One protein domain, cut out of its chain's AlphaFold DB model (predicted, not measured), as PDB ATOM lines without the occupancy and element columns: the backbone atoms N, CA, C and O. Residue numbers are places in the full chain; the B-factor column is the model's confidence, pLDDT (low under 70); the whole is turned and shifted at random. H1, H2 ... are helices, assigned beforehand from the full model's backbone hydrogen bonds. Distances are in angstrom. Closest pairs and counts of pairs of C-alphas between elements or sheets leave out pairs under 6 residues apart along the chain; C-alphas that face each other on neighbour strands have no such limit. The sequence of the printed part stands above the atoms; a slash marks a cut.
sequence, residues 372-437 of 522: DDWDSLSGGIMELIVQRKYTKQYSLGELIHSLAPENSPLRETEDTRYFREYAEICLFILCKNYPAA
ATOM      1  N   ASP A 372      27.163  29.261  38.807       96.44
ATOM      2  CA  ASP A 372      28.192  30.290  39.028       96.44
ATOM      3  C   ASP A 372      27.909  31.599  38.262       96.44
ATOM      4  O   ASP A 372      28.818  32.309  37.822       96.44
ATOM      5  N   ASP A 373      26.623  31.908  38.071       95.81
ATOM      6  CA  ASP A 373      26.156  33.114  37.388       95.81
ATOM      7  C   ASP A 373      26.019  34.261  38.392       95.81
ATOM      8  O   ASP A 373      24.962  34.518  38.975       95.81
ATOM      9  N   TRP A 374      27.150  34.921  38.619       93.50
ATOM     10  CA  TRP A 374      27.280  35.991  39.599       93.50
ATOM     11  C   TRP A 374      26.382  37.199  39.297       93.50
ATOM     12  O   TRP A 374      25.807  37.778  40.221       93.50
ATOM     13  N   ASP A 375      26.235  37.569  38.022       91.75
ATOM     14  CA  ASP A 375      25.454  38.742  37.621       91.75
ATOM     15  C   ASP A 375      23.972  38.522  37.941       91.75
ATOM     16  O   ASP A 375      23.371  39.311  38.674       91.75
ATOM     17  N   SER A 376      23.407  37.392  37.506       94.94
ATOM     18  CA  SER A 376      22.024  37.026  37.836       94.94
ATOM     19  C   SER A 376      21.801  36.877  39.343       94.94
ATOM     20  O   SER A 376      20.739  37.239  39.854       94.94
ATOM     21  N   LEU A 377      22.791  36.352  40.076       95.38
ATOM     22  CA  LEU A 377      22.673  36.153  41.516       95.38
ATOM     23  C   LEU A 377      22.643  37.483  42.280       95.38
ATOM     24  O   LEU A 377      21.734  37.713  43.081       95.38
ATOM     25  N   SER A 378      23.619  38.356  42.027       93.19
ATOM     26  CA  SER A 378      23.702  39.682  42.642       93.19
ATOM     27  C   SER A 378      22.486  40.548  42.290       93.19
ATOM     28  O   SER A 378      21.897  41.169  43.177       93.19
ATOM     29  N   GLY A 379      22.046  40.499  41.028       93.50
ATOM     30  CA  GLY A 379      20.847  41.174  40.533       93.50
ATOM     31  C   GLY A 379      19.593  40.740  41.275       93.50
ATOM     32  O   GLY A 379      18.885  41.571  41.841       93.50
ATOM     33  N   GLY A 380      19.360  39.430  41.365       94.88
ATOM     34  CA  GLY A 380      18.196  38.900  42.065       94.88
ATOM     35  C   GLY A 380      18.197  39.218  43.568       94.88
ATOM     36  O   GLY A 380      17.146  39.526  44.125       94.88
ATOM     37  N   ILE A 381      19.354  39.209  44.246       94.38
ATOM     38  CA  ILE A 381      19.427  39.610  45.666       94.38
ATOM     39  C   ILE A 381      19.085  41.100  45.820       94.38
ATOM     40  O   ILE A 381      18.321  41.467  46.717       94.38
ATOM     41  N   MET A 382      19.591  41.958  44.930       93.56
ATOM     42  CA  MET A 382      19.240  43.382  44.914       93.56
ATOM     43  C   MET A 382      17.741  43.598  44.666       93.56
ATOM     44  O   MET A 382      17.126  44.424  45.343       93.56
ATOM     45  N   GLU A 383      17.115  42.822  43.778       94.25
ATOM     46  CA  GLU A 383      15.663  42.868  43.557       94.25
ATOM     47  C   GLU A 383      14.872  42.526  44.826       94.25
ATOM     48  O   GLU A 383      13.916  43.233  45.162       94.25
ATOM     49  N   LEU A 384      15.291  41.506  45.586       94.56
ATOM     50  CA  LEU A 384      14.668  41.173  46.873       94.56
ATOM     51  C   LEU A 384      14.761  42.334  47.873       94.56
ATOM     52  O   LEU A 384      13.776  42.649  48.549       94.56
ATOM     53  N   ILE A 385      15.921  42.997  47.943       93.06
ATOM     54  CA  ILE A 385      16.141  44.173  48.801       93.06
ATOM     55  C   ILE A 385      15.201  45.319  48.399       93.06
ATOM     56  O   ILE A 385      14.545  45.918  49.265       93.06
ATOM     57  N   VAL A 386      15.091  45.603  47.097       92.75
ATOM     58  CA  VAL A 386      14.219  46.658  46.555       92.75
ATOM     59  C   VAL A 386      12.753  46.376  46.872       92.75
ATOM     60  O   VAL A 386      12.051  47.250  47.388       92.75
ATOM     61  N   GLN A 387      12.312  45.136  46.664       93.50
ATOM     62  CA  GLN A 387      10.948  44.680  46.949       93.50
ATOM     63  C   GLN A 387      10.662  44.504  48.450       93.50
ATOM     64  O   GLN A 387       9.526  44.222  48.832       93.50
ATOM     65  N   ARG A 388      11.672  44.676  49.318       92.19
ATOM     66  CA  ARG A 388      11.602  44.439  50.773       92.19
ATOM     67  C   ARG A 388      11.173  43.010  51.127       92.19
ATOM     68  O   ARG A 388      10.559  42.776  52.171       92.19
ATOM     69  N   LYS A 389      11.493  42.047  50.263       92.62
ATOM     70  CA  LYS A 389      11.179  40.633  50.465       92.62
ATOM     71  C   LYS A 389      12.248  40.011  51.363       92.62
ATOM     72  O   LYS A 389      13.433  40.243  51.172       92.62
ATOM     73  N   TYR A 390      11.826  39.258  52.376       88.94
ATOM     74  CA  TYR A 390      12.701  38.549  53.324       88.94
ATOM     75  C   TYR A 390      13.709  39.386  54.133       88.94
ATOM     76  O   TYR A 390      14.496  38.815  54.881       88.94
ATOM     77  N   THR A 391      13.651  40.720  54.101       77.69
ATOM     78  CA  THR A 391      14.628  41.599  54.783       77.69
ATOM     79  C   THR A 391      14.647  41.478  56.313       77.69
ATOM     80  O   THR A 391      15.497  42.072  56.962       77.69
ATOM     81  N   LYS A 392      13.678  40.770  56.909       80.06
ATOM     82  CA  LYS A 392      13.638  40.436  58.346       80.06
ATOM     83  C   LYS A 392      14.096  39.007  58.653       80.06
ATOM     84  O   LYS A 392      14.246  38.670  59.818       80.06
ATOM     85  N   GLN A 393      14.203  38.164  57.629       82.31
ATOM     86  CA  GLN A 393      14.502  36.736  57.744       82.31
ATOM     87  C   GLN A 393      15.957  36.435  57.382       82.31
ATOM     88  O   GLN A 393      16.542  35.550  57.991       82.31
ATOM     89  N   TYR A 394      16.537  37.190  56.443       85.12
ATOM     90  CA  TYR A 394      17.919  37.016  56.000       85.12
ATOM     91  C   TYR A 394      18.655  38.357  55.943       85.12
ATOM     92  O   TYR A 394      18.073  39.386  55.577       85.12
ATOM     93  N   SER A 395      19.954  38.323  56.236       87.69
ATOM     94  CA  SER A 395      20.875  39.454  56.091       87.69
ATOM     95  C   SER A 395      21.238  39.668  54.617       87.69
ATOM     96  O   SER A 395      22.364  39.439  54.191       87.69
ATOM     97  N   LEU A 396      20.279  40.115  53.798       89.75
ATOM     98  CA  LEU A 396      20.510  40.298  52.353       89.75
ATOM     99  C   LEU A 396      21.647  41.288  52.046       89.75
ATOM    100  O   LEU A 396      22.313  41.158  51.024       89.75
ATOM    101  N   GLY A 397      21.884  42.262  52.928       89.25
ATOM    102  CA  GLY A 397      23.015  43.178  52.797       89.25
ATOM    103  C   GLY A 397      24.371  42.496  52.997       89.25
ATOM    104  O   GLY A 397      25.300  42.776  52.249       89.25
ATOM    105  N   GLU A 398      24.453  41.541  53.925       90.00
ATOM    106  CA  GLU A 398      25.646  40.717  54.158       90.00
ATOM    107  C   GLU A 398      25.932  39.787  52.966       90.00
ATOM    108  O   GLU A 398      27.087  39.564  52.599       90.00
ATOM    109  N   LEU A 399      24.887  39.306  52.280       91.12
ATOM    110  CA  LEU A 399      25.045  38.551  51.033       91.12
ATOM    111  C   LEU A 399      25.645  39.407  49.912       91.12
ATOM    112  O   LEU A 399      26.553  38.951  49.216       91.12
ATOM    113  N   ILE A 400      25.173  40.648  49.748       91.62
ATOM    114  CA  ILE A 400      25.759  41.591  48.784       91.62
ATOM    115  C   ILE A 400      27.205  41.911  49.159       91.62
ATOM    116  O   ILE A 400      28.071  41.860  48.288       91.62
ATOM    117  N   HIS A 401      27.483  42.170  50.437       90.50
ATOM    118  CA  HIS A 401      28.843  42.368  50.938       90.50
ATOM    119  C   HIS A 401      29.753  41.180  50.583       90.50
ATOM    120  O   HIS A 401      30.835  41.368  50.023       90.50
ATOM    121  N   SER A 402      29.287  39.954  50.833       90.25
ATOM    122  CA  SER A 402      30.035  38.718  50.573       90.25
ATOM    123  C   SER A 402      30.296  38.481  49.081       90.25
ATOM    124  O   SER A 402      31.351  37.967  48.710       90.25
ATOM    125  N   LEU A 403      29.351  38.863  48.215       90.62
ATOM    126  CA  LEU A 403      29.490  38.761  46.758       90.62
ATOM    127  C   LEU A 403      30.304  39.901  46.145       90.62
ATOM    128  O   LEU A 403      30.829  39.742  45.040       90.62
ATOM    129  N   ALA A 404      30.394  41.045  46.821       89.94
ATOM    130  CA  ALA A 404      31.101  42.204  46.314       89.94
ATOM    131  C   ALA A 404      32.605  41.892  46.150       89.94
ATOM    132  O   ALA A 404      33.218  41.304  47.052       89.94
ATOM    133  N   PRO A 405      33.232  42.307  45.029       84.56
ATOM    134  CA  PRO A 405      34.680  42.196  44.845       84.56
ATOM    135  C   PRO A 405      35.463  42.824  46.007       84.56
ATOM    136  O   PRO A 405      34.987  43.782  46.607       84.56
ATOM    137  N   GLU A 406      36.681  42.342  46.287       84.19
ATOM    138  CA  GLU A 406      37.481  42.802  47.442       84.19
ATOM    139  C   GLU A 406      37.679  44.315  47.523       84.19
ATOM    140  O   GLU A 406      37.592  44.880  48.607       84.19
ATOM    141  N   ASN A 407      37.839  44.974  46.377       86.19
ATOM    142  CA  ASN A 407      38.047  46.421  46.295       86.19
ATOM    143  C   ASN A 407      36.751  47.198  46.003       86.19
ATOM    144  O   ASN A 407      36.801  48.347  45.566       86.19
ATOM    145  N   SER A 408      35.584  46.563  46.136       90.69
ATOM    146  CA  SER A 408      34.310  47.237  45.904       90.69
ATOM    147  C   SER A 408      34.011  48.208  47.047       90.69
ATOM    148  O   SER A 408      34.008  47.776  48.202       90.69
ATOM    149  N   PRO A 409      33.648  49.473  46.765       91.00
ATOM    150  CA  PRO A 409      33.264  50.423  47.811       91.00
ATOM    151  C   PRO A 409      31.989  49.999  48.556       91.00
ATOM    152  O   PRO A 409      31.716  50.470  49.653       91.00
ATOM    153  N   LEU A 410      31.211  49.060  48.005       92.00
ATOM    154  CA  LEU A 410      30.040  48.505  48.685       92.00
ATOM    155  C   LEU A 410      30.395  47.545  49.827       92.00
ATOM    156  O   LEU A 410      29.514  47.228  50.617       92.00
ATOM    157  N   ARG A 411      31.654  47.096  49.957       88.62
ATOM    158  CA  ARG A 411      32.070  46.272  51.106       88.62
ATOM    159  C   ARG A 411      32.050  47.031  52.429       88.62
ATOM    160  O   ARG A 411      32.004  46.407  53.482       88.62
ATOM    161  N   GLU A 412      32.025  48.356  52.398       88.19
ATOM    162  CA  GLU A 412      31.962  49.185  53.603       88.19
ATOM    163  C   GLU A 412      30.550  49.269  54.208       88.19
ATOM    164  O   GLU A 412      30.339  49.930  55.228       88.19
ATOM    165  N   THR A 413      29.552  48.613  53.603       89.06
ATOM    166  CA  THR A 413      28.193  48.609  54.138       89.06
ATOM    167  C   THR A 413      27.448  47.295  53.918       89.06
ATOM    168  O   THR A 413      27.596  46.625  52.906       89.06
ATOM    169  N   GLU A 414      26.571  46.977  54.866       89.31
ATOM    170  CA  GLU A 414      25.558  45.918  54.766       89.31
ATOM    171  C   GLU A 414      24.136  46.514  54.848       89.31
ATOM    172  O   GLU A 414      23.138  45.812  55.029       89.31
ATOM    173  N   ASP A 415      24.016  47.844  54.749       90.88
ATOM    174  CA  ASP A 415      22.764  48.558  54.966       90.88
ATOM    175  C   ASP A 415      21.795  48.362  53.790       90.88
ATOM    176  O   ASP A 415      21.852  49.029  52.755       90.88
ATOM    177  N   THR A 416      20.824  47.473  53.989       89.19
ATOM    178  CA  THR A 416      19.767  47.198  53.004       89.19
ATOM    179  C   THR A 416      18.926  48.424  52.634       89.19
ATOM    180  O   THR A 416      18.329  48.445  51.554       89.19
ATOM    181  N   ARG A 417      18.852  49.470  53.476       91.44
ATOM    182  CA  ARG A 417      18.185  50.724  53.101       91.44
ATOM    183  C   ARG A 417      19.022  51.506  52.098       91.44
ATOM    184  O   ARG A 417      18.433  52.016  51.149       91.44
ATOM    185  N   TYR A 418      20.340  51.558  52.281       93.75
ATOM    186  CA  TYR A 418      21.257  52.170  51.317       93.75
ATOM    187  C   TYR A 418      21.180  51.451  49.966       93.75
ATOM    188  O   TYR A 418      20.909  52.085  48.947       93.75
ATOM    189  N   PHE A 419      21.284  50.117  49.969       93.81
ATOM    190  CA  PHE A 419      21.160  49.312  48.749       93.81
ATOM    191  C   PHE A 419      19.819  49.508  48.036       93.81
ATOM    192  O   PHE A 419      19.777  49.546  46.812       93.81
ATOM    193  N   ARG A 420      18.715  49.671  48.775       93.25
ATOM    194  CA  ARG A 420      17.402  49.947  48.179       93.25
ATOM    195  C   ARG A 420      17.307  51.349  47.578       93.25
ATOM    196  O   ARG A 420      16.739  51.493  46.501       93.25
ATOM    197  N   GLU A 421      17.798  52.365  48.284       93.44
ATOM    198  CA  GLU A 421      17.734  53.764  47.834       93.44
ATOM    199  C   GLU A 421      18.556  53.980  46.557       93.44
ATOM    200  O   GLU A 421      18.147  54.707  45.652       93.44
ATOM    201  N   TYR A 422      19.693  53.289  46.466       94.81
ATOM    202  CA  TYR A 422      20.674  53.440  45.398       94.81
ATOM    203  C   TYR A 422      20.824  52.168  44.558       94.81
ATOM    204  O   TYR A 422      21.923  51.861  44.106       94.81
ATOM    205  N   ALA A 423      19.738  51.417  44.349       93.12
ATOM    206  CA  ALA A 423      19.791  50.077  43.760       93.12
ATOM    207  C   ALA A 423      20.482  50.023  42.387       93.12
ATOM    208  O   ALA A 423      21.369  49.197  42.189       93.12
ATOM    209  N   GLU A 424      20.127  50.929  41.468       93.50
ATOM    210  CA  GLU A 424      20.743  51.015  40.134       93.50
ATOM    211  C   GLU A 424      22.251  51.313  40.227       93.50
ATOM    212  O   GLU A 424      23.063  50.621  39.617       93.50
ATOM    213  N   ILE A 425      22.638  52.282  41.065       95.12
ATOM    214  CA  ILE A 425      24.043  52.647  41.311       95.12
ATOM    215  C   ILE A 425      24.809  51.455  41.897       95.12
ATOM    216  O   ILE A 425      25.896  51.125  41.428       95.12
ATOM    217  N   CYS A 426      24.237  50.779  42.896       95.31
ATOM    218  CA  CYS A 426      24.863  49.628  43.539       95.31
ATOM    219  C   CYS A 426      25.068  48.478  42.546       95.31
ATOM    220  O   CYS A 426      26.138  47.877  42.542       95.31
ATOM    221  N   LEU A 427      24.097  48.209  41.668       91.19
ATOM    222  CA  LEU A 427      24.233  47.210  40.604       91.19
ATOM    223  C   LEU A 427      25.344  47.571  39.613       91.19
ATOM    224  O   LEU A 427      26.163  46.715  39.281       91.19
ATOM    225  N   PHE A 428      25.442  48.835  39.191       94.06
ATOM    226  CA  PHE A 428      26.546  49.269  38.334       94.06
ATOM    227  C   PHE A 428      27.909  49.100  39.009       94.06
ATOM    228  O   PHE A 428      28.839  48.602  38.377       94.06
ATOM    229  N   ILE A 429      28.028  49.438  40.296       93.69
ATOM    230  CA  ILE A 429      29.269  49.245  41.058       93.69
ATOM    231  C   ILE A 429      29.615  47.756  41.180       93.69
ATOM    232  O   ILE A 429      30.766  47.376  40.959       93.69
ATOM    233  N   LEU A 430      28.626  46.914  41.495       90.25
ATOM    234  CA  LEU A 430      28.767  45.459  41.573       90.25
ATOM    235  C   LEU A 430      29.311  44.898  40.249       90.25
ATOM    236  O   LEU A 430      30.338  44.216  40.245       90.25
ATOM    237  N   CYS A 431      28.713  45.278  39.122       87.94
ATOM    238  CA  CYS A 431      29.145  44.865  37.785       87.94
ATOM    239  C   CYS A 431      30.399  45.603  37.268       87.94
ATOM    240  O   CYS A 431      30.755  45.453  36.099       87.94
ATOM    241  N   LYS A 432      31.079  46.401  38.108       91.12
ATOM    242  CA  LYS A 432      32.255  47.224  37.756       91.12
ATOM    243  C   LYS A 432      32.018  48.211  36.605       91.12
ATOM    244  O   LYS A 432      32.962  48.660  35.957       91.12
ATOM    245  N   ASN A 433      30.767  48.588  36.362       93.25
ATOM    246  CA  ASN A 433      30.401  49.650  35.434       93.25
ATOM    247  C   ASN A 433      30.484  51.011  36.145       93.25
ATOM    248  O   ASN A 433      29.481  51.690  36.371       93.25
ATOM    249  N   TYR A 434      31.703  51.381  36.546       95.75
ATOM    250  CA  TYR A 434      31.959  52.611  37.294       95.75
ATOM    251  C   TYR A 434      31.530  53.888  36.554       95.75
ATOM    252  O   TYR A 434      30.969  54.750  37.223       95.75
ATOM    253  N   PRO A 435      31.688  54.021  35.218       96.06
ATOM    254  CA  PRO A 435      31.183  55.190  34.497       96.06
ATOM    255  C   PRO A 435      29.666  55.370  34.634       96.06
ATOM    256  O   PRO A 435      29.215  56.439  35.027       96.06
ATOM    257  N   ALA A 436      28.873  54.311  34.426       96.38
ATOM    258  CA  ALA A 436      27.417  54.405  34.565       96.38
ATOM    259  C   ALA A 436      26.981  54.681  36.015       96.38
ATOM    260  O   ALA A 436      26.033  55.433  36.249       96.38
ATOM    261  N   ALA A 437      27.682  54.100  36.997       96.75
ATOM    262  CA  ALA A 437      27.465  54.427  38.404       96.75
ATOM    263  C   ALA A 437      27.729  55.916  38.667       96.75
ATOM    264  O   ALA A 437      26.897  56.592  39.269       96.75
TER     265      ALA A 437
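This is residues 372 to 437 of the 522 residues of the protein "Glyco_trans_2-like domain-containing protein" of Oscillibacter sp. 1-3 (UniProt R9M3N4). Three helices make the core of a small helical domain, with H1 at the corner of a V: H2 packs on one side of it and H5 on another, both running back against H1 at small angles. H4 crosses the last part of H1, short H3 bridges H2 and H5, and after H5 the chain folds back so that short H6 packs on H5 at the edge of the domain. The printed part has 66 residues with six named helices, H1 to H6 in chain order, and no named strand; the class is all helix. The whole is compact, with a radius of gyration of the C-alphas of 10.8 A, and rounded, spanning 32 by 26 by 20 A.

H1, residues 374 to 386, and H2, residues 396 to 403, form a helical hairpin: they touch, closest at the C-alphas of Ser 378 and Ile 400, 6.8 A apart, and run opposite ways at a shallow tilt of 19 degrees. H3, residues 409 to 412, touches H2, closest at the C-alphas of His 401 and Arg 411, 5.1 A apart. H4, residues 416 to 421, touches residues 382 to 386 of H1 alone, about perpendicular at 85 degrees, with the C-alphas of Val 386 and Arg 420 closest at 4.9 A. H4 and H2 only just touch, with 3 pairs of C-alphas within 8 A, the closest being Gly 397 and Thr 416 at 5.2 A. H5, residues 423 to 430, touches H1 at a shallow tilt of 26 degrees, opposite ways, with the C-alphas of Met 382 and Ala 423 closest at 6.8 A. H5 also touches H3, closest at the C-alphas of Leu 410 and Cys 426, 7.4 A apart. H6, residues 434 to 437, touches H5, closest at the C-alphas of Ile 425 and Ala 437, 4.8 A apart. H2 and H5 are apart. In H1, H2, H4 and H5 every O i to N i+4 pair is within hydrogen-bond range; H3 and H6 are too short for such a pair.

H1 begins at C-alpha 374 (27.280, 35.991, 39.599) and is 18.2 A long. H2 measures 10.7 A, H3 6.1 A, H4 8.6 A, H5 10.3 A and H6 5.0 A, which ends at C-alpha 437 (27.465, 54.427, 38.404).

The C-alphas of Gln 393 and Pro 435 are the two farthest apart, at 34.0 A. The printed part has no cut. The link from H1 to H2 is short, and the other four links are tight. The mean pLDDT of the printed part is 91.4, and no printed residue is under 70.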